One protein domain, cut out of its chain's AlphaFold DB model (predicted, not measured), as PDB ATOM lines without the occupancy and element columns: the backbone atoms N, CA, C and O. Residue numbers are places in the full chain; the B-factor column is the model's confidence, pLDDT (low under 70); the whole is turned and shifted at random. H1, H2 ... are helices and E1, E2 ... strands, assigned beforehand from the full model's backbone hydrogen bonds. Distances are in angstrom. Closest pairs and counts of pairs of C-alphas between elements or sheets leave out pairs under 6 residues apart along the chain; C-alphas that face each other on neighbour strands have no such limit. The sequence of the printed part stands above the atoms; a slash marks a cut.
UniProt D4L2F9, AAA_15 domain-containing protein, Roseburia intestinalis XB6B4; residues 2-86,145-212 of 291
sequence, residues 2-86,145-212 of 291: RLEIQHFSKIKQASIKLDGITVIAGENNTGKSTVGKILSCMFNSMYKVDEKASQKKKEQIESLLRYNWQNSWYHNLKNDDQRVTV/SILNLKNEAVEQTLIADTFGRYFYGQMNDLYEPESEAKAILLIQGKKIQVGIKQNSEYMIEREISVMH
ATOM      1  N   ARG A   2     -12.955  -6.240  18.440       97.00
ATOM      2  CA  ARG A   2     -14.355  -5.999  18.059       97.00
ATOM      3  C   ARG A   2     -15.099  -5.302  19.195       97.00
ATOM      4  O   ARG A   2     -14.910  -5.682  20.345       97.00
ATOM      5  N   LEU A   3     -15.914  -4.309  18.854       97.62
ATOM      6  CA  LEU A   3     -16.837  -3.632  19.761       97.62
ATOM      7  C   LEU A   3     -18.269  -4.019  19.385       97.62
ATOM      8  O   LEU A   3     -18.667  -3.860  18.232       97.62
ATOM      9  N   GLU A   4     -19.031  -4.515  20.349       98.19
ATOM     10  CA  GLU A   4     -20.447  -4.836  20.202       98.19
ATOM     11  C   GLU A   4     -21.258  -3.950  21.145       98.19
ATOM     12  O   GLU A   4     -20.906  -3.781  22.312       98.19
ATOM     13  N   ILE A   5     -22.320  -3.348  20.620       97.88
ATOM     14  CA  ILE A   5     -23.167  -2.385  21.325       97.88
ATOM     15  C   ILE A   5     -24.614  -2.838  21.174       97.88
ATOM     16  O   ILE A   5     -25.027  -3.203  20.070       97.88
ATOM     17  N   GLN A   6     -25.381  -2.800  22.259       97.50
ATOM     18  CA  GLN A   6     -26.821  -3.054  22.260       97.50
ATOM     19  C   GLN A   6     -27.511  -2.055  23.189       97.50
ATOM     20  O   GLN A   6     -27.019  -1.833  24.292       97.50
ATOM     21  N   HIS A   7     -28.626  -1.469  22.753       96.44
ATOM     22  CA  HIS A   7     -29.479  -0.575  23.550       96.44
ATOM     23  C   HIS A   7     -28.720   0.508  24.331       96.44
ATOM     24  O   HIS A   7     -29.029   0.792  25.486       96.44
ATOM     25  N   PHE A   8     -27.692   1.096  23.717       95.75
ATOM     26  CA  PHE A   8     -26.816   2.059  24.377       95.75
ATOM     27  C   PHE A   8     -27.008   3.442  23.759       95.75
ATOM     28  O   PHE A   8     -26.622   3.686  22.609       95.75
ATOM     29  N   SER A   9     -27.551   4.378  24.536       91.38
ATOM     30  CA  SER A   9     -27.846   5.746  24.109       91.38
ATOM     31  C   SER A   9     -28.680   5.762  22.812       91.38
ATOM     32  O   SER A   9     -29.828   5.330  22.803       91.38
ATOM     33  N   LYS A  10     -28.124   6.242  21.692       90.94
ATOM     34  CA  LYS A  10     -28.785   6.268  20.372       90.94
ATOM     35  C   LYS A  10     -28.618   4.979  19.555       90.94
ATOM     36  O   LYS A  10     -29.170   4.883  18.462       90.94
ATOM     37  N   ILE A  11     -27.811   4.022  20.018       93.56
ATOM     38  CA  ILE A  11     -27.434   2.827  19.256       93.56
ATOM     39  C   ILE A  11     -28.226   1.625  19.766       93.56
ATOM     40  O   ILE A  11     -27.898   1.049  20.802       93.56
ATOM     41  N   LYS A  12     -29.212   1.187  18.976       94.38
ATOM     42  CA  LYS A  12     -29.963  -0.043  19.258       94.38
ATOM     43  C   LYS A  12     -29.088  -1.291  19.140       94.38
ATOM     44  O   LYS A  12     -29.100  -2.134  20.027       94.38
ATOM     45  N   GLN A  13     -28.319  -1.412  18.057       96.06
ATOM     46  CA  GLN A  13     -27.381  -2.516  17.865       96.06
ATOM     47  C   GLN A  13     -26.244  -2.113  16.924       96.06
ATOM     48  O   GLN A  13     -26.487  -1.513  15.878       96.06
ATOM     49  N   ALA A  14     -25.010  -2.478  17.265       96.25
ATOM     50  CA  ALA A  14     -23.861  -2.374  16.370       96.25
ATOM     51  C   ALA A  14     -22.829  -3.467  16.673       96.25
ATOM     52  O   ALA A  14     -22.641  -3.858  17.824       96.25
ATOM     53  N   SER A  15     -22.130  -3.940  15.641       97.12
ATOM     54  CA  SER A  15     -20.960  -4.813  15.774       97.12
ATOM     55  C   SER A  15     -19.873  -4.306  14.836       97.12
ATOM     56  O   SER A  15     -20.047  -4.297  13.618       97.12
ATOM     57  N   ILE A  16     -18.776  -3.815  15.405       96.25
ATOM     58  CA  ILE A  16     -17.740  -3.071  14.687       96.25
ATOM     59  C   ILE A  16     -16.409  -3.788  14.865       96.25
ATOM     60  O   ILE A  16     -15.913  -3.955  15.982       96.25
ATOM     61  N   LYS A  17     -15.805  -4.209  13.753       96.06
ATOM     62  CA  LYS A  17     -14.434  -4.727  13.742       96.06
ATOM     63  C   LYS A  17     -13.463  -3.543  13.734       96.06
ATOM     64  O   LYS A  17     -13.550  -2.691  12.860       96.06
ATOM     65  N   LEU A  18     -12.534  -3.529  14.687       93.69
ATOM     66  CA  LEU A  18     -11.448  -2.552  14.791       93.69
ATOM     67  C   LEU A  18     -10.132  -3.263  14.449       93.69
ATOM     68  O   LEU A  18      -9.726  -4.191  15.165       93.69
ATOM     69  N   ASP A  19      -9.512  -2.871  13.337       89.81
ATOM     70  CA  ASP A  19      -8.335  -3.527  12.754       89.81
ATOM     71  C   ASP A  19      -7.340  -2.477  12.236       89.81
ATOM     72  O   ASP A  19      -7.534  -1.895  11.170       89.81
ATOM     73  N   GLY A  20      -6.312  -2.172  13.033       89.62
ATOM     74  CA  GLY A  20      -5.368  -1.091  12.742       89.62
ATOM     75  C   GLY A  20      -6.063   0.272  12.644       89.62
ATOM     76  O   GLY A  20      -6.691   0.724  13.602       89.62
ATOM     77  N   ILE A  21      -5.959   0.915  11.479       91.94
ATOM     78  CA  ILE A  21      -6.658   2.169  11.178       91.94
ATOM     79  C   ILE A  21      -8.059   1.830  10.666       91.94
ATOM     80  O   ILE A  21      -8.219   1.235   9.604       91.94
ATOM     81  N   THR A  22      -9.086   2.213  11.422       93.06
ATOM     82  CA  THR A  22     -10.491   1.962  11.081       93.06
ATOM     83  C   THR A  22     -11.237   3.284  10.925       93.06
ATOM     84  O   THR A  22     -11.198   4.125  11.818       93.06
ATOM     85  N   VAL A  23     -11.938   3.458   9.801       92.94
ATOM     86  CA  VAL A  23     -12.732   4.661   9.506       92.94
ATOM     87  C   VAL A  23     -14.216   4.353   9.684       92.94
ATOM     88  O   VAL A  23     -14.740   3.432   9.061       92.94
ATOM     89  N   ILE A  24     -14.898   5.144  10.514       91.12
ATOM     90  CA  ILE A  24     -16.350   5.074  10.715       91.12
ATOM     91  C   ILE A  24     -16.981   6.318  10.084       91.12
ATOM     92  O   ILE A  24     -16.803   7.431  10.574       91.12
ATOM     93  N   ALA A  25     -17.723   6.122   8.997       92.25
ATOM     94  CA  ALA A  25     -18.369   7.185   8.232       92.25
ATOM     95  C   ALA A  25     -19.890   6.979   8.157       92.25
ATOM     96  O   ALA A  25     -20.401   5.896   8.427       92.25
ATOM     97  N   GLY A  26     -20.616   8.042   7.814       90.62
ATOM     98  CA  GLY A  26     -22.079   8.063   7.774       90.62
ATOM     99  C   GLY A  26     -22.627   9.473   7.968       90.62
ATOM    100  O   GLY A  26     -21.868  10.408   8.236       90.62
ATOM    101  N   GLU A  27     -23.942   9.637   7.872       92.25
ATOM    102  CA  GLU A  27     -24.605  10.936   8.031       92.25
ATOM    103  C   GLU A  27     -24.458  11.506   9.447       92.25
ATOM    104  O   GLU A  27     -24.119  10.802  10.408       92.25
ATOM    105  N   ASN A  28     -24.678  12.808   9.595       87.12
ATOM    106  CA  ASN A  28     -24.630  13.457  10.901       87.12
ATOM    107  C   ASN A  28     -25.699  12.887  11.840       87.12
ATOM    108  O   ASN A  28     -26.772  12.487  11.409       87.12
ATOM    109  N   ASN A  29     -25.383  12.845  13.138       83.44
ATOM    110  CA  ASN A  29     -26.292  12.373  14.190       83.44
ATOM    111  C   ASN A  29     -26.718  10.885  14.100       83.44
ATOM    112  O   ASN A  29     -27.664  10.480  14.763       83.44
ATOM    113  N   THR A  30     -25.986  10.044  13.361       86.69
ATOM    114  CA  THR A  30     -26.250   8.590  13.248       86.69
ATOM    115  C   THR A  30     -25.530   7.726  14.297       86.69
ATOM    116  O   THR A  30     -25.515   6.505  14.196       86.69
ATOM    117  N   GLY A  31     -24.903   8.341  15.309       88.44
ATOM    118  CA  GLY A  31     -24.206   7.620  16.385       88.44
ATOM    119  C   GLY A  31     -22.701   7.412  16.178       88.44
ATOM    120  O   GLY A  31     -22.066   6.793  17.026       88.44
ATOM    121  N   LYS A  32     -22.091   7.974  15.122       91.94
ATOM    122  CA  LYS A  32     -20.631   7.884  14.878       91.94
ATOM    123  C   LYS A  32     -19.790   8.309  16.092       91.94
ATOM    124  O   LYS A  32     -18.951   7.547  16.559       91.94
ATOM    125  N   SER A  33     -20.060   9.496  16.643       90.19
ATOM    126  CA  SER A  33     -19.370   9.995  17.842       90.19
ATOM    127  C   SER A  33     -19.704   9.169  19.085       90.19
ATOM    128  O   SER A  33     -18.855   9.001  19.951       90.19
ATOM    129  N   THR A  34     -20.914   8.604  19.164       92.75
ATOM    130  CA  THR A  34     -21.324   7.717  20.262       92.75
ATOM    131  C   THR A  34     -20.493   6.436  20.277       92.75
ATOM    132  O   THR A  34     -20.050   6.025  21.341       92.75
ATOM    133  N   VAL A  35     -20.203   5.843  19.113       94.94
ATOM    134  CA  VAL A  35     -19.303   4.683  19.013       94.94
ATOM    135  C   VAL A  35     -17.909   5.015  19.554       94.94
ATOM    136  O   VAL A  35     -17.381   4.266  20.375       94.94
ATOM    137  N   GLY A  36     -17.330   6.145  19.130       93.06
ATOM    138  CA  GLY A  36     -16.023   6.603  19.616       93.06
ATOM    139  C   GLY A  36     -16.015   6.866  21.124       93.06
ATOM    140  O   GLY A  36     -15.119   6.397  21.826       93.06
ATOM    141  N   LYS A  37     -17.065   7.520  21.640       93.94
ATOM    142  CA  LYS A  37     -17.282   7.755  23.076       93.94
ATOM    143  C   LYS A  37     -17.367   6.459  23.874       93.94
ATOM    144  O   LYS A  37     -16.690   6.347  24.889       93.94
ATOM    145  N   ILE A  38     -18.146   5.473  23.415       95.75
ATOM    146  CA  ILE A  38     -18.256   4.158  24.072       95.75
ATOM    147  C   ILE A  38     -16.892   3.472  24.100       95.75
ATOM    148  O   ILE A  38     -16.481   2.988  25.149       95.75
ATOM    149  N   LEU A  39     -16.170   3.461  22.975       95.19
ATOM    150  CA  LEU A  39     -14.846   2.850  22.905       95.19
ATOM    151  C   LEU A  39     -13.868   3.522  23.881       95.19
ATOM    152  O   LEU A  39     -13.229   2.832  24.672       95.19
ATOM    153  N   SER A  40     -13.796   4.855  23.865       94.62
ATOM    154  CA  SER A  40     -12.939   5.630  24.768       94.62
ATOM    155  C   SER A  40     -13.298   5.387  26.239       94.62
ATOM    156  O   SER A  40     -12.430   5.061  27.048       94.62
ATOM    157  N   CYS A  41     -14.592   5.427  26.571       95.88
ATOM    158  CA  CYS A  41     -15.096   5.160  27.916       95.88
ATOM    159  C   CYS A  41     -14.742   3.745  28.391       95.88
ATOM    160  O   CYS A  41     -14.258   3.579  29.509       95.88
ATOM    161  N   MET A  42     -14.924   2.725  27.545       96.00
ATOM    162  CA  MET A  42     -14.576   1.335  27.861       96.00
ATOM    163  C   MET A  42     -13.087   1.182  28.194       96.00
ATOM    164  O   MET A  42     -12.750   0.502  29.155       96.00
ATOM    165  N   PHE A  43     -12.188   1.824  27.446       95.50
ATOM    166  CA  PHE A  43     -10.756   1.777  27.755       95.50
ATOM    167  C   PHE A  43     -10.413   2.557  29.026       95.50
ATOM    168  O   PHE A  43      -9.752   2.026  29.917       95.50
ATOM    169  N   ASN A  44     -10.884   3.798  29.143       95.06
ATOM    170  CA  ASN A  44     -10.458   4.710  30.204       95.06
ATOM    171  C   ASN A  44     -11.047   4.366  31.579       95.06
ATOM    172  O   ASN A  44     -10.342   4.475  32.587       95.06
ATOM    173  N   SER A  45     -12.294   3.885  31.626       94.75
ATOM    174  CA  SER A  45     -12.920   3.397  32.867       94.75
ATOM    175  C   SER A  45     -12.250   2.127  33.396       94.75
ATOM    176  O   SER A  45     -12.119   1.956  34.606       94.75
ATOM    177  N   MET A  46     -11.773   1.262  32.496       94.19
ATOM    178  CA  MET A  46     -11.172  -0.030  32.840       94.19
ATOM    179  C   MET A  46      -9.653   0.034  33.015       94.19
ATOM    180  O   MET A  46      -9.056  -0.898  33.560       94.19
ATOM    181  N   TYR A  47      -9.014   1.112  32.548       94.38
ATOM    182  CA  TYR A  47      -7.567   1.279  32.606       94.38
ATOM    183  C   TYR A  47      -7.064   1.224  34.046       94.38
ATOM    184  O   TYR A  47      -7.357   2.128  34.841       94.38
ATOM    185  N   LYS A  48      -6.295   0.168  34.352       93.69
ATOM    186  CA  LYS A  48      -5.700  -0.097  35.670       93.69
ATOM    187  C   LYS A  48      -6.686   0.099  36.826       93.69
ATOM    188  O   LYS A  48      -6.317   0.608  37.883       93.69
ATOM    189  N   VAL A  49      -7.957  -0.253  36.623       94.50
ATOM    190  CA  VAL A  49      -9.002   0.008  37.626       94.50
ATOM    191  C   VAL A  49      -8.716  -0.716  38.946       94.50
ATOM    192  O   VAL A  49      -8.953  -0.146  40.004       94.50
ATOM    193  N   ASP A  50      -8.091  -1.891  38.880       91.94
ATOM    194  CA  ASP A  50      -7.681  -2.677  40.045       91.94
ATOM    195  C   ASP A  50      -6.650  -1.891  40.904       91.94
ATOM    196  O   ASP A  50      -6.785  -1.771  42.125       91.94
ATOM    197  N   GLU A  51      -5.660  -1.246  40.264       93.38
ATOM    198  CA  GLU A  51      -4.695  -0.352  40.933       93.38
ATOM    199  C   GLU A  51      -5.389   0.915  41.472       93.38
ATOM    200  O   GLU A  51      -5.153   1.330  42.610       93.38
ATOM    201  N   LYS A  52      -6.284   1.517  40.673       94.44
ATOM    202  CA  LYS A  52      -7.038   2.724  41.052       94.44
ATOM    203  C   LYS A  52      -7.952   2.482  42.252       94.44
ATOM    204  O   LYS A  52      -8.109   3.385  43.068       94.44
ATOM    205  N   ALA A  53      -8.531   1.293  42.393       94.88
ATOM    206  CA  ALA A  53      -9.381   0.943  43.526       94.88
ATOM    207  C   ALA A  53      -8.590   0.936  44.842       94.88
ATOM    208  O   ALA A  53      -9.007   1.563  45.820       94.88
ATOM    209  N   SER A  54      -7.412   0.305  44.846       94.00
ATOM    210  CA  SER A  54      -6.500   0.324  45.998       94.00
ATOM    211  C   SER A  54      -6.040   1.748  46.330       94.00
ATOM    212  O   SER A  54      -6.132   2.196  47.477       94.00
ATOM    213  N   GLN A  55      -5.646   2.510  45.305       94.75
ATOM    214  CA  GLN A  55      -5.264   3.909  45.462       94.75
ATOM    215  C   GLN A  55      -6.414   4.756  46.028       94.75
ATOM    216  O   GLN A  55      -6.189   5.598  46.900       94.75
ATOM    217  N   LYS A  56      -7.662   4.501  45.614       95.50
ATOM    218  CA  LYS A  56      -8.816   5.253  46.107       95.50
ATOM    219  C   LYS A  56      -9.081   5.003  47.585       95.50
ATOM    220  O   LYS A  56      -9.371   5.952  48.312       95.50
ATOM    221  N   LYS A  57      -8.929   3.761  48.053       96.75
ATOM    222  CA  LYS A  57      -8.999   3.438  49.487       96.75
ATOM    223  C   LYS A  57      -7.938   4.198  50.281       96.75
ATOM    224  O   LYS A  57      -8.276   4.830  51.281       96.75
ATOM    225  N   LYS A  58      -6.689   4.216  49.800       96.25
ATOM    226  CA  LYS A  58      -5.594   4.984  50.417       96.25
ATOM    227  C   LYS A  58      -5.933   6.476  50.525       96.25
ATOM    228  O   LYS A  58      -5.781   7.054  51.595       96.25
ATOM    229  N   GLU A  59      -6.440   7.091  49.455       95.31
ATOM    230  CA  GLU A  59      -6.853   8.507  49.449       95.31
ATOM    231  C   GLU A  59      -7.984   8.812  50.445       95.31
ATOM    232  O   GLU A  59      -8.004   9.883  51.064       95.31
ATOM    233  N   GLN A  60      -8.938   7.885  50.598       96.44
ATOM    234  CA  GLN A  60     -10.019   8.018  51.577       96.44
ATOM    235  C   GLN A  60      -9.490   7.925  53.008       96.44
ATOM    236  O   GLN A  60      -9.847   8.765  53.832       96.44
ATOM    237  N   ILE A  61      -8.588   6.981  53.290       97.62
ATOM    238  CA  ILE A  61      -7.921   6.869  54.595       97.62
ATOM    239  C   ILE A  61      -7.118   8.140  54.888       97.62
ATOM    240  O   ILE A  61      -7.294   8.741  55.944       97.62
ATOM    241  N   GLU A  62      -6.302   8.615  53.943       95.69
ATOM    242  CA  GLU A  62      -5.551   9.869  54.090       95.69
ATOM    243  C   GLU A  62      -6.478  11.039  54.452       95.69
ATOM    244  O   GLU A  62      -6.190  11.829  55.357       95.69
ATOM    245  N   SER A  63      -7.601  11.158  53.741       94.38
ATOM    246  CA  SER A  63      -8.564  12.235  53.961       94.38
ATOM    247  C   SER A  63      -9.278  12.124  55.299       94.38
ATOM    248  O   SER A  63      -9.444  13.142  55.971       94.38
ATOM    249  N   LEU A  64      -9.634  10.909  55.712       96.19
ATOM    250  CA  LEU A  64     -10.238  10.623  57.005       96.19
ATOM    251  C   LEU A  64      -9.300  11.005  58.157       96.19
ATOM    252  O   LEU A  64      -9.725  11.717  59.069       96.19
ATOM    253  N   LEU A  65      -8.031  10.586  58.104       94.94
ATOM    254  CA  LEU A  65      -7.027  10.914  59.123       94.94
ATOM    255  C   LEU A  65      -6.852  12.432  59.247       94.94
ATOM    256  O   LEU A  65      -6.929  13.018  60.324       94.94
ATOM    257  N   ARG A  66      -6.677  13.106  58.108       91.81
ATOM    258  CA  ARG A  66      -6.501  14.557  58.078       91.81
ATOM    259  C   ARG A  66      -7.718  15.295  58.636       91.81
ATOM    260  O   ARG A  66      -7.547  16.241  59.399       91.81
ATOM    261  N   TYR A  67      -8.925  14.885  58.248       90.81
ATOM    262  CA  TYR A  67     -10.170  15.536  58.659       90.81
ATOM    263  C   TYR A  67     -10.417  15.413  60.167       90.81
ATOM    264  O   TYR A  67     -10.693  16.413  60.822       90.81
ATOM    265  N   ASN A  68     -10.264  14.212  60.735       91.44
ATOM    266  CA  ASN A  68     -10.493  14.000  62.167       91.44
ATOM    267  C   ASN A  68      -9.461  14.748  63.022       91.44
ATOM    268  O   ASN A  68      -9.837  15.378  64.009       91.44
ATOM    269  N   TRP A  69      -8.188  14.760  62.608       89.69
ATOM    270  CA  TRP A  69      -7.168  15.569  63.277       89.69
ATOM    271  C   TRP A  69      -7.507  17.066  63.243       89.69
ATOM    272  O   TRP A  69      -7.480  17.731  64.276       89.69
ATOM    273  N   GLN A  70      -7.870  17.595  62.066       84.81
ATOM    274  CA  GLN A  70      -8.224  19.007  61.902       84.81
ATOM    275  C   GLN A  70      -9.424  19.395  62.765       84.81
ATOM    276  O   GLN A  70      -9.363  20.398  63.470       84.81
ATOM    277  N   ASN A  71     -10.495  18.602  62.740       85.94
ATOM    278  CA  ASN A  71     -11.687  18.874  63.536       85.94
ATOM    279  C   ASN A  71     -11.389  18.856  65.034       85.94
ATOM    280  O   ASN A  71     -11.788  19.780  65.741       85.94
ATOM    281  N   SER A  72     -10.661  17.841  65.511       85.06
ATOM    282  CA  SER A  72     -10.265  17.756  66.918       85.06
ATOM    283  C   SER A  72      -9.440  18.975  67.337       85.06
ATOM    284  O   SER A  72      -9.707  19.573  68.378       85.06
ATOM    285  N   TRP A  73      -8.512  19.415  66.485       81.06
ATOM    286  CA  TRP A  73      -7.734  20.624  66.725       81.06
ATOM    287  C   TRP A  73      -8.622  21.876  66.793       81.06
ATOM    288  O   TRP A  73      -8.586  22.594  67.788       81.06
ATOM    289  N   TYR A  74      -9.451  22.135  65.776       76.94
ATOM    290  CA  TYR A  74     -10.260  23.358  65.697       76.94
ATOM    291  C   TYR A  74     -11.295  23.485  66.818       76.94
ATOM    292  O   TYR A  74     -11.494  24.586  67.326       76.94
ATOM    293  N   HIS A  75     -11.941  22.387  67.217       77.06
ATOM    294  CA  HIS A  75     -12.989  22.424  68.241       77.06
ATOM    295  C   HIS A  75     -12.462  22.603  69.668       77.06
ATOM    296  O   HIS A  75     -13.231  22.995  70.542       77.06
ATOM    297  N   ASN A  76     -11.173  22.351  69.903       71.38
ATOM    298  CA  ASN A  76     -10.576  22.388  71.238       71.38
ATOM    299  C   ASN A  76      -9.564  23.541  71.421       71.38
ATOM    300  O   ASN A  76      -8.928  23.655  72.470       71.38
ATOM    301  N   LEU A  77      -9.444  24.447  70.440       66.19
ATOM    302  CA  LEU A  77      -8.755  25.727  70.622       66.19
ATOM    303  C   LEU A  77      -9.561  26.601  71.597       66.19
ATOM    304  O   LEU A  77     -10.687  27.003  71.309       66.19
ATOM    305  N   LYS A  78      -8.991  26.897  72.770       56.75
ATOM    306  CA  LYS A  78      -9.620  27.778  73.765       56.75
ATOM    307  C   LYS A  78      -9.794  29.191  73.189       56.75
ATOM    308  O   LYS A  78      -8.865  29.744  72.609       56.75
ATOM    309  N   ASN A  79     -10.965  29.788  73.427       51.47
ATOM    310  CA  ASN A  79     -11.391  31.104  72.919       51.47
ATOM    311  C   ASN A  79     -10.472  32.303  73.263       51.47
ATOM    312  O   ASN A  79     -10.694  33.382  72.718       51.47
ATOM    313  N   ASP A  80      -9.472  32.145  74.136       48.09
ATOM    314  CA  ASP A  80      -8.650  33.255  74.654       48.09
ATOM    315  C   ASP A  80      -7.284  33.436  73.967       48.09
ATOM    316  O   ASP A  80      -6.676  34.494  74.106       48.09
ATOM    317  N   ASP A  81      -6.808  32.472  73.170       51.06
ATOM    318  CA  ASP A  81      -5.523  32.597  72.460       51.06
ATOM    319  C   ASP A  81      -5.735  33.094  71.022       51.06
ATOM    320  O   ASP A  81      -5.535  32.405  70.013       51.06
ATOM    321  N   GLN A  82      -6.186  34.347  70.913       52.56
ATOM    322  CA  GLN A  82      -6.175  35.054  69.639       52.56
ATOM    323  C   GLN A  82      -4.726  35.178  69.143       52.56
ATOM    324  O   GLN A  82      -3.934  35.933  69.703       52.56
ATOM    325  N   ARG A  83      -4.451  34.520  68.004       47.66
ATOM    326  CA  ARG A  83      -3.247  34.594  67.140       47.66
ATOM    327  C   ARG A  83      -2.210  33.472  67.270       47.66
ATOM    328  O   ARG A  83      -1.045  33.702  66.946       47.66
ATOM    329  N   VAL A  84      -2.607  32.229  67.543       48.84
ATOM    330  CA  VAL A  84      -1.820  31.123  66.971       48.84
ATOM    331  C   VAL A  84      -2.143  31.089  65.484       48.84
ATOM    332  O   VAL A  84      -3.236  30.702  65.076       48.84
ATOM    333  N   THR A  85      -1.216  31.587  64.666       44.28
ATOM    334  CA  THR A  85      -1.275  31.442  63.213       44.28
ATOM    335  C   THR A  85      -1.496  29.961  62.944       44.28
ATOM    336  O   THR A  85      -0.629  29.144  63.252       44.28
ATOM    337  N   VAL A  86      -2.678  29.599  62.441       46.94
ATOM    338  CA  VAL A  86      -2.930  28.243  61.971       46.94
ATOM    339  C   VAL A  86      -1.888  28.034  60.893       46.94
ATOM    340  O   VAL A  86      -1.964  28.636  59.821       46.94
ATOM    341  N   SER A 145     -13.540  -0.008  58.226       97.50
ATOM    342  CA  SER A 145     -14.710   0.009  57.339       97.50
ATOM    343  C   SER A 145     -14.334   0.245  55.865       97.50
ATOM    344  O   SER A 145     -14.884  -0.417  54.988       97.50
ATOM    345  N   ILE A 146     -13.346   1.109  55.589       97.19
ATOM    346  CA  ILE A 146     -12.840   1.386  54.232       97.19
ATOM    347  C   ILE A 146     -12.029   0.196  53.703       97.19
ATOM    348  O   ILE A 146     -12.202  -0.214  52.552       97.19
ATOM    349  N   LEU A 147     -11.140  -0.364  54.529       95.81
ATOM    350  CA  LEU A 147     -10.297  -1.502  54.153       95.81
ATOM    351  C   LEU A 147     -11.138  -2.738  53.804       95.81
ATOM    352  O   LEU A 147     -10.849  -3.406  52.809       95.81
ATOM    353  N   ASN A 148     -12.216  -2.969  54.561       95.69
ATOM    354  CA  ASN A 148     -13.142  -4.092  54.400       95.69
ATOM    355  C   ASN A 148     -14.059  -3.989  53.171       95.69
ATOM    356  O   ASN A 148     -14.731  -4.965  52.831       95.69
ATOM    357  N   LEU A 149     -14.102  -2.842  52.479       96.00
ATOM    358  CA  LEU A 149     -14.817  -2.745  51.206       96.00
ATOM    359  C   LEU A 149     -14.228  -3.747  50.210       96.00
ATOM    360  O   LEU A 149     -13.013  -3.834  50.046       96.00
ATOM    361  N   LYS A 150     -15.072  -4.480  49.489       94.62
ATOM    362  CA  LYS A 150     -14.598  -5.352  48.406       94.62
ATOM    363  C   LYS A 150     -13.980  -4.509  47.292       94.62
ATOM    364  O   LYS A 150     -14.551  -3.482  46.923       94.62
ATOM    365  N   ASN A 151     -12.829  -4.923  46.760       90.25
ATOM    366  CA  ASN A 151     -12.171  -4.185  45.676       90.25
ATOM    367  C   ASN A 151     -13.082  -4.098  44.451       90.25
ATOM    368  O   ASN A 151     -13.228  -3.022  43.884       90.25
ATOM    369  N   GLU A 152     -13.802  -5.175  44.145       90.75
ATOM    370  CA  GLU A 152     -14.749  -5.260  43.034       90.75
ATOM    371  C   GLU A 152     -15.859  -4.202  43.141       90.75
ATOM    372  O   GLU A 152     -16.263  -3.615  42.140       90.75
ATOM    373  N   ALA A 153     -16.326  -3.899  44.358       92.50
ATOM    374  CA  ALA A 153     -17.344  -2.869  44.582       92.50
ATOM    375  C   ALA A 153     -16.793  -1.453  44.330       92.50
ATOM    376  O   ALA A 153     -17.480  -0.596  43.763       92.50
ATOM    377  N   VAL A 154     -15.539  -1.207  44.726       94.88
ATOM    378  CA  VAL A 154     -14.847   0.063  44.461       94.88
ATOM    379  C   VAL A 154     -14.585   0.220  42.963       94.88
ATOM    380  O   VAL A 154     -14.888   1.270  42.403       94.88
ATOM    381  N   GLU A 155     -14.092  -0.824  42.297       94.06
ATOM    382  CA  GLU A 155     -13.886  -0.853  40.845       94.06
ATOM    383  C   GLU A 155     -15.186  -0.563  40.091       94.06
ATOM    384  O   GLU A 155     -15.211   0.307  39.220       94.06
ATOM    385  N   GLN A 156     -16.280  -1.232  40.464       92.94
ATOM    386  CA  GLN A 156     -17.594  -1.013  39.867       92.94
ATOM    387  C   GLN A 156     -18.059   0.434  40.024       92.94
ATOM    388  O   GLN A 156     -18.578   1.012  39.072       92.94
ATOM    389  N   THR A 157     -17.823   1.041  41.188       94.00
ATOM    390  CA  THR A 157     -18.165   2.447  41.439       94.00
ATOM    391  C   THR A 157     -17.313   3.393  40.588       94.00
ATOM    392  O   THR A 157     -17.846   4.335  40.007       94.00
ATOM    393  N   LEU A 158     -16.006   3.138  40.455       95.31
ATOM    394  CA  LEU A 158     -15.110   3.940  39.608       95.31
ATOM    395  C   LEU A 158     -15.500   3.868  38.124       95.31
ATOM    396  O   LEU A 158     -15.482   4.879  37.416       95.31
ATOM    397  N   ILE A 159     -15.872   2.676  37.655       95.12
ATOM    398  CA  ILE A 159     -16.342   2.465  36.285       95.12
ATOM    399  C   ILE A 159     -17.668   3.199  36.079       95.12
ATOM    400  O   ILE A 159     -17.786   3.971  35.129       95.12
ATOM    401  N   ALA A 160     -18.629   3.017  36.986       94.31
ATOM    402  CA  ALA A 160     -19.933   3.669  36.923       94.31
ATOM    403  C   ALA A 160     -19.827   5.200  36.891       94.31
ATOM    404  O   ALA A 160     -20.462   5.841  36.054       94.31
ATOM    405  N   ASP A 161     -18.981   5.784  37.744       93.75
ATOM    406  CA  ASP A 161     -18.718   7.226  37.763       93.75
ATOM    407  C   ASP A 161     -18.140   7.718  36.426       93.75
ATOM    408  O   ASP A 161     -18.595   8.716  35.866       93.75
ATOM    409  N   THR A 162     -17.189   6.971  35.858       94.44
ATOM    410  CA  THR A 162     -16.596   7.314  34.558       94.44
ATOM    411  C   THR A 162     -17.646   7.283  33.445       94.44
ATOM    412  O   THR A 162     -17.744   8.229  32.665       94.44
ATOM    413  N   PHE A 163     -18.479   6.240  33.383       95.31
ATOM    414  CA  PHE A 163     -19.581   6.160  32.417       95.31
ATOM    415  C   PHE A 163     -20.581   7.307  32.595       95.31
ATOM    416  O   PHE A 163     -20.956   7.953  31.614       95.31
ATOM    417  N   GLY A 164     -20.952   7.610  33.841       93.62
ATOM    418  CA  GLY A 164     -21.820   8.735  34.177       93.62
ATOM    419  C   GLY A 164     -21.280  10.067  33.652       93.62
ATOM    420  O   GLY A 164     -22.041  10.834  33.065       93.62
ATOM    421  N   ARG A 165     -19.967  10.309  33.774       92.75
ATOM    422  CA  ARG A 165     -19.305  11.520  33.258       92.75
ATOM    423  C   ARG A 165     -19.200  11.558  31.732       92.75
ATOM    424  O   ARG A 165     -19.433  12.606  31.139       92.75
ATOM    425  N   TYR A 166     -18.928  10.430  31.075       93.25
ATOM    426  CA  TYR A 166     -18.855  10.361  29.605       93.25
ATOM    427  C   TYR A 166     -20.207  10.586  28.917       93.25
ATOM    428  O   TYR A 166     -20.267  11.159  27.824       93.25
ATOM    429  N   PHE A 167     -21.289  10.105  29.532       93.06
ATOM    430  CA  PHE A 167     -22.627  10.093  28.933       93.06
ATOM    431  C   PHE A 167     -23.626  11.009  29.641       93.06
ATOM    432  O   PHE A 167     -24.805  10.984  29.299       93.06
ATOM    433  N   TYR A 168     -23.183  11.812  30.610       91.88
ATOM    434  CA  TYR A 168     -24.043  12.688  31.416       91.88
ATOM    435  C   TYR A 168     -25.241  11.936  32.026       91.88
ATOM    436  O   TYR A 168     -26.368  12.430  32.038       91.88
ATOM    437  N   GLY A 169     -25.008  10.696  32.468       90.31
ATOM    438  CA  GLY A 169     -26.039   9.808  33.013       90.31
ATOM    439  C   GLY A 169     -27.049   9.252  31.995       90.31
ATOM    440  O   GLY A 169     -28.048   8.676  32.411       90.31
ATOM    441  N   GLN A 170     -26.830   9.409  30.683       91.25
ATOM    442  CA  GLN A 170     -27.732   8.937  29.618       91.25
ATOM    443  C   GLN A 170     -27.140   7.743  28.851       91.25
ATOM    444  O   GLN A 170     -26.834   7.828  27.657       91.25
ATOM    445  N   MET A 171     -26.940   6.626  29.551       94.12
ATOM    446  CA  MET A 171     -26.343   5.414  28.983       94.12
ATOM    447  C   MET A 171     -27.378   4.477  28.352       94.12
ATOM    448  O   MET A 171     -27.115   3.917  27.289       94.12
ATOM    449  N   ASN A 172     -28.542   4.296  28.980       93.38
ATOM    450  CA  ASN A 172     -29.617   3.454  28.456       93.38
ATOM    451  C   ASN A 172     -30.235   4.030  27.176       93.38
ATOM    452  O   ASN A 172     -30.101   5.218  26.873       93.38
ATOM    453  N   ASP A 173     -30.861   3.148  26.397       90.50
ATOM    454  CA  ASP A 173     -31.491   3.476  25.119       90.50
ATOM    455  C   ASP A 173     -32.509   4.616  25.284       90.50
ATOM    456  O   ASP A 173     -33.370   4.583  26.165       90.50
ATOM    457  N   LEU A 174     -32.412   5.638  24.433       87.69
ATOM    458  CA  LEU A 174     -33.311   6.796  24.486       87.69
ATOM    459  C   LEU A 174     -34.747   6.461  24.058       87.69
ATOM    460  O   LEU A 174     -35.677   7.182  24.418       87.69
ATOM    461  N   TYR A 175     -34.925   5.406  23.265       89.75
ATOM    462  CA  TYR A 175     -36.211   4.960  22.733       89.75
ATOM    463  C   TYR A 175     -36.765   3.755  23.499       89.75
ATOM    464  O   TYR A 175     -37.982   3.591  23.573       89.75
ATOM    465  N   GLU A 176     -35.891   2.938  24.092       90.50
ATOM    466  CA  GLU A 176     -36.255   1.765  24.898       90.50
ATOM    467  C   GLU A 176     -35.569   1.787  26.289       90.50
ATOM    468  O   GLU A 176     -34.729   0.933  26.565       90.50
ATOM    469  N   PRO A 177     -35.908   2.728  27.200       85.75
ATOM    470  CA  PRO A 177     -35.141   2.969  28.436       85.75
ATOM    471  C   PRO A 177     -35.067   1.787  29.413       85.75
ATOM    472  O   PRO A 177     -34.135   1.700  30.212       85.75
ATOM    473  N   GLU A 178     -36.040   0.877  29.341       88.81
ATOM    474  CA  GLU A 178     -36.096  -0.346  30.153       88.81
ATOM    475  C   GLU A 178     -35.125  -1.433  29.661       88.81
ATOM    476  O   GLU A 178     -34.822  -2.384  30.387       88.81
ATOM    477  N   SER A 179     -34.631  -1.313  28.425       93.19
ATOM    478  CA  SER A 179     -33.668  -2.250  27.860       93.19
ATOM    479  C   SER A 179     -32.303  -2.088  28.530       93.19
ATOM    480  O   SER A 179     -31.807  -0.982  28.757       93.19
ATOM    481  N   GLU A 180     -31.662  -3.217  28.824       95.75
ATOM    482  CA  GLU A 180     -30.292  -3.237  29.334       95.75
ATOM    483  C   GLU A 180     -29.325  -2.770  28.239       95.75
ATOM    484  O   GLU A 180     -29.178  -3.435  27.210       95.75
ATOM    485  N   ALA A 181     -28.631  -1.661  28.486       97.00
ATOM    486  CA  ALA A 181     -27.559  -1.196  27.624       97.00
ATOM    487  C   ALA A 181     -26.338  -2.094  27.791       97.00
ATOM    488  O   ALA A 181     -25.924  -2.382  28.913       97.00
ATOM    489  N   LYS A 182     -25.737  -2.521  26.682       97.81
ATOM    490  CA  LYS A 182     -24.558  -3.390  26.682       97.81
ATOM    491  C   LYS A 182     -23.476  -2.824  25.789       97.81
ATOM    492  O   LYS A 182     -23.724  -2.498  24.628       97.81
ATOM    493  N   ALA A 183     -22.265  -2.783  26.324       97.75
ATOM    494  CA  ALA A 183     -21.042  -2.575  25.571       97.75
ATOM    495  C   ALA A 183     -20.105  -3.758  25.836       97.75
ATOM    496  O   ALA A 183     -19.778  -4.055  26.986       97.75
ATOM    497  N   ILE A 184     -19.691  -4.447  24.775       98.00
ATOM    498  CA  ILE A 184     -18.812  -5.615  24.841       98.00
ATOM    499  C   ILE A 184     -17.595  -5.354  23.962       98.00
ATOM    500  O   ILE A 184     -17.714  -5.084  22.768       98.00
ATOM    501  N   LEU A 185     -16.413  -5.456  24.553       96.88
ATOM    502  CA  LEU A 185     -15.136  -5.337  23.876       96.88
ATOM    503  C   LEU A 185     -14.450  -6.703  23.841       96.88
ATOM    504  O   LEU A 185     -14.166  -7.302  24.877       96.88
ATOM    505  N   LEU A 186     -14.172  -7.185  22.631       96.19
ATOM    506  CA  LEU A 186     -13.466  -8.437  22.380       96.19
ATOM    507  C   LEU A 186     -12.033  -8.133  21.926       96.19
ATOM    508  O   LEU A 186     -11.793  -7.639  20.811       96.19
ATOM    509  N   ILE A 187     -11.068  -8.456  22.784       93.69
ATOM    510  CA  ILE A 187      -9.633  -8.259  22.552       93.69
ATOM    511  C   ILE A 187      -8.962  -9.629  22.553       93.69
ATOM    512  O   ILE A 187      -8.931 -10.307  23.572       93.69
ATOM    513  N   GLN A 188      -8.423 -10.048  21.402       90.56
ATOM    514  CA  GLN A 188      -7.745 -11.348  21.253       90.56
ATOM    515  C   GLN A 188      -8.586 -12.541  21.758       90.56
ATOM    516  O   GLN A 188      -8.070 -13.471  22.364       90.56
ATOM    517  N   GLY A 189      -9.902 -12.491  21.526       91.00
ATOM    518  CA  GLY A 189     -10.847 -13.521  21.970       91.00
ATOM    519  C   GLY A 189     -11.294 -13.398  23.427       91.00
ATOM    520  O   GLY A 189     -12.212 -14.111  23.808       91.00
ATOM    521  N   LYS A 190     -10.704 -12.485  24.206       96.19
ATOM    522  CA  LYS A 190     -11.076 -12.241  25.598       96.19
ATOM    523  C   LYS A 190     -12.086 -11.108  25.725       96.19
ATOM    524  O   LYS A 190     -12.009 -10.116  24.990       96.19
ATOM    525  N   LYS A 191     -13.025 -11.266  26.651       96.12
ATOM    526  CA  LYS A 191     -14.213 -10.428  26.799       96.12
ATOM    527  C   LYS A 191     -14.083  -9.413  27.934       96.12
ATOM    528  O   LYS A 191     -13.675  -9.737  29.048       96.12
ATOM    529  N   ILE A 192     -14.486  -8.179  27.645       96.25
ATOM    530  CA  ILE A 192     -14.774  -7.125  28.624       96.25
ATOM    531  C   ILE A 192     -16.189  -6.640  28.333       96.25
ATOM    532  O   ILE A 192     -16.469  -6.212  27.216       96.25
ATOM    533  N   GLN A 193     -17.082  -6.696  29.309       96.50
ATOM    534  CA  GLN A 193     -18.474  -6.298  29.156       96.50
ATOM    535  C   GLN A 193     -18.899  -5.351  30.273       96.50
ATOM    536  O   GLN A 193     -18.579  -5.560  31.442       96.50
ATOM    537  N   VAL A 194     -19.694  -4.357  29.882       97.25
ATOM    538  CA  VAL A 194     -20.486  -3.517  30.778       97.25
ATOM    539  C   VAL A 194     -21.952  -3.634  30.367       97.25
ATOM    540  O   VAL A 194     -22.301  -3.358  29.219       97.25
ATOM    541  N   GLY A 195     -22.788  -4.085  31.297       97.00
ATOM    542  CA  GLY A 195     -24.246  -4.004  31.240       97.00
ATOM    543  C   GLY A 195     -24.734  -2.880  32.150       97.00
ATOM    544  O   GLY A 195     -24.204  -2.729  33.251       97.00
ATOM    545  N   ILE A 196     -25.705  -2.085  31.695       96.69
ATOM    546  CA  ILE A 196     -26.257  -0.946  32.441       96.69
ATOM    547  C   ILE A 196     -27.786  -0.988  32.387       96.69
ATOM    548  O   ILE A 196     -28.371  -1.090  31.306       96.69
ATOM    549  N   LYS A 197     -28.446  -0.873  33.540       94.62
ATOM    550  CA  LYS A 197     -29.902  -0.692  33.656       94.62
ATOM    551  C   LYS A 197     -30.217   0.581  34.425       94.62
ATOM    552  O   LYS A 197     -29.475   0.964  35.329       94.62
ATOM    553  N   GLN A 198     -31.315   1.240  34.050       90.62
ATOM    554  CA  GLN A 198     -31.817   2.444  34.727       90.62
ATOM    555  C   GLN A 198     -30.733   3.517  34.953       90.62
ATOM    556  O   GLN A 198     -30.728   4.223  35.960       90.62
ATOM    557  N   ASN A 199     -29.769   3.603  34.034       88.12
ATOM    558  CA  ASN A 199     -28.605   4.487  34.064       88.12
ATOM    559  C   ASN A 199     -27.729   4.410  35.332       88.12
ATOM    560  O   ASN A 199     -26.893   5.285  35.549       88.12
ATOM    561  N   SER A 200     -27.898   3.401  36.184       88.62
ATOM    562  CA  SER A 200     -27.289   3.388  37.522       88.62
ATOM    563  C   SER A 200     -26.922   1.997  38.028       88.62
ATOM    564  O   SER A 200     -26.004   1.869  38.834       88.62
ATOM    565  N   GLU A 201     -27.571   0.947  37.530       92.69
ATOM    566  CA  GLU A 201     -27.247  -0.433  37.871       92.69
ATOM    567  C   GLU A 201     -26.238  -0.987  36.871       92.69
ATOM    568  O   GLU A 201     -26.524  -1.062  35.677       92.69
ATOM    569  N   TYR A 202     -25.069  -1.399  37.355       93.19
ATOM    570  CA  TYR A 202     -23.982  -1.895  36.513       93.19
ATOM    571  C   TYR A 202     -23.756  -3.392  36.712       93.19
ATOM    572  O   TYR A 202     -23.788  -3.900  37.830       93.19
ATOM    573  N   MET A 203     -23.439  -4.084  35.625       93.56
ATOM    574  CA  MET A 203     -22.888  -5.435  35.632       93.56
ATOM    575  C   MET A 203     -21.602  -5.425  34.814       93.56
ATOM    576  O   MET A 203     -21.620  -5.079  33.634       93.56
ATOM    577  N   ILE A 204     -20.485  -5.793  35.434       93.38
ATOM    578  CA  ILE A 204     -19.163  -5.735  34.806       93.38
ATOM    579  C   ILE A 204     -18.563  -7.136  34.790       93.38
ATOM    580  O   ILE A 204     -18.489  -7.801  35.818       93.38
ATOM    581  N   GLU A 205     -18.112  -7.568  33.618       93.56
ATOM    582  CA  GLU A 205     -17.427  -8.844  33.412       93.56
ATOM    583  C   GLU A 205     -16.125  -8.575  32.655       93.56
ATOM    584  O   GLU A 205     -16.134  -7.906  31.622       93.56
ATOM    585  N   ARG A 206     -14.990  -9.047  33.179       92.56
ATOM    586  CA  ARG A 206     -13.661  -8.768  32.614       92.56
ATOM    587  C   ARG A 206     -12.796 -10.017  32.669       92.56
ATOM    588  O   ARG A 206     -12.437 -10.474  33.745       92.56
ATOM    589  N   GLU A 207     -12.409 -10.532  31.508       94.31
ATOM    590  CA  GLU A 207     -11.458 -11.648  31.398       94.31
ATOM    591  C   GLU A 207      -9.994 -11.176  31.348       94.31
ATOM    592  O   GLU A 207      -9.064 -11.981  31.443       94.31
ATOM    593  N   ILE A 208      -9.779  -9.871  31.158       92.88
ATOM    594  CA  ILE A 208      -8.464  -9.224  31.145       92.88
ATOM    595  C   ILE A 208      -8.502  -7.842  31.774       92.88
ATOM    596  O   ILE A 208      -9.487  -7.113  31.652       92.88
ATOM    597  N   SER A 209      -7.369  -7.451  32.348       90.19
ATOM    598  CA  SER A 209      -7.108  -6.072  32.747       90.19
ATOM    599  C   SER A 209      -6.727  -5.217  31.533       90.19
ATOM    600  O   SER A 209      -5.990  -5.649  30.640       90.19
ATOM    601  N   VAL A 210      -7.212  -3.977  31.513       91.19
ATOM    602  CA  VAL A 210      -6.875  -2.990  30.482       91.19
ATOM    603  C   VAL A 210      -5.646  -2.204  30.930       91.19
ATOM    604  O   VAL A 210      -5.677  -1.500  31.937       91.19
ATOM    605  N   MET A 211      -4.562  -2.327  30.162       86.94
ATOM    606  CA  MET A 211      -3.251  -1.737  30.481       86.94
ATOM    607  C   MET A 211      -2.918  -0.479  29.671       86.94
ATOM    608  O   MET A 211      -1.822   0.052  29.810       86.94
ATOM    609  N   HIS A 212      -3.832  -0.009  28.820       86.50
ATOM    610  CA  HIS A 212      -3.640   1.190  28.003       86.50
ATOM    611  C   HIS A 212      -4.885   2.074  28.060       86.50
ATOM    612  O   HIS A 212      -6.004   1.565  28.027       86.50
TER     613      HIS A 212
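What this domain is: This is residues 2 to 86 and 145 to 212 of the 291 residues of the protein "AAA_15 domain-containing protein" of Roseburia intestinalis XB6B4 (UniProt D4L2F9). A nearly flat wall of five strands has two helices, H1 and H3, packed over one face and no named helix over the other; the long helix H2 leads away from this body as an arm, whose residues 65 to 73 stick out. H1 and H3 on one face of the sheet make two layers. The printed part has 153 residues, with elements in the order E1, E2, H1, H2, H3, E3, E4, E5; the class is mixed, helices and strands. The sheet runs E2, E1, E3, E4, E5, antiparallel throughout, and E3, E4 and E5 form a meander, each strand the antiparallel neighbour of the one before. The whole is loose, with a radius of gyration of the C-alphas of 21.5 A, and spans 72 by 31 by 31 A, the arm making the length.

How they stand to each other: The sheet holds edge strand E2, residues 11 to 17, then E1, residues 2 to 8, E3, residues 181 to 187, E4, residues 190 to 197, and edge strand E5, residues 201 to 206. In the hairpin of E1 and E2, N 3 and O 16 are 2.9 A apart, within hydrogen-bond range. E1 and E3 have N 4 and O 184 at 2.8 A, the hairpin of E3 and E4 has N 185 and O 192 at 2.8 A, and the hairpin of E4 and E5 has N 195 and O 203 at 2.8 A. H1, residues 32 to 46, is on the sheet at a height of 9.5 A and runs across the strands, at 74 degrees to E2 on the local plane; its closest C-alphas to E3 are Ile 38 and Ala 183, 7.4 A apart. H3, residues 151 to 167, is on the same face, over E4 and E5, with the C-alphas of Ala 160 and Tyr 202 closest to E5 at 6.9 A. H1 and H3 touch, closest at the C-alphas of Ser 45 and Ile 159, 4.9 A, at a shallow tilt of 24 degrees, opposite ways. H2, residues 49 to 76, is not on the sheet; with residues 49 to 54 alone it touches H3, about perpendicular at 86 degrees, the C-alphas of Ala 53 and Glu 155 being closest at 5.5 A. H1 and H2 meet only through their link. In H2 and H3 every O i to N i+4 pair is within hydrogen-bond range; in H1 10 of 11 are.

Where its parts are: E1 begins at C-alpha 2, (-14.355, -5.999, 18.059), and E5 ends at C-alpha 206, (-13.661, -8.768, 32.614). From first to last C-alpha, H2 measures 40.4 A, H3 24.4 A, E4 23.5 A, H1 21.8 A, E3 19.9 A, E5 16.8 A, E1 16.1 A and E2 16.0 A. H2 ends at C-alpha 76, (-10.576, 22.388, 71.238).

The domain as a whole: The C-alphas of Gly 26 and Asp 80 are the two farthest apart, 72.7 A. Residues 87 to 144 are not printed, and C-alphas 86 and 145 lie 30.9 A apart across the cut, in the link from H2 to H3. The links E2 to H1 and H3 to E3 are long. The mean pLDDT of the printed part is 90.2; residues 77 to 86 are under 70.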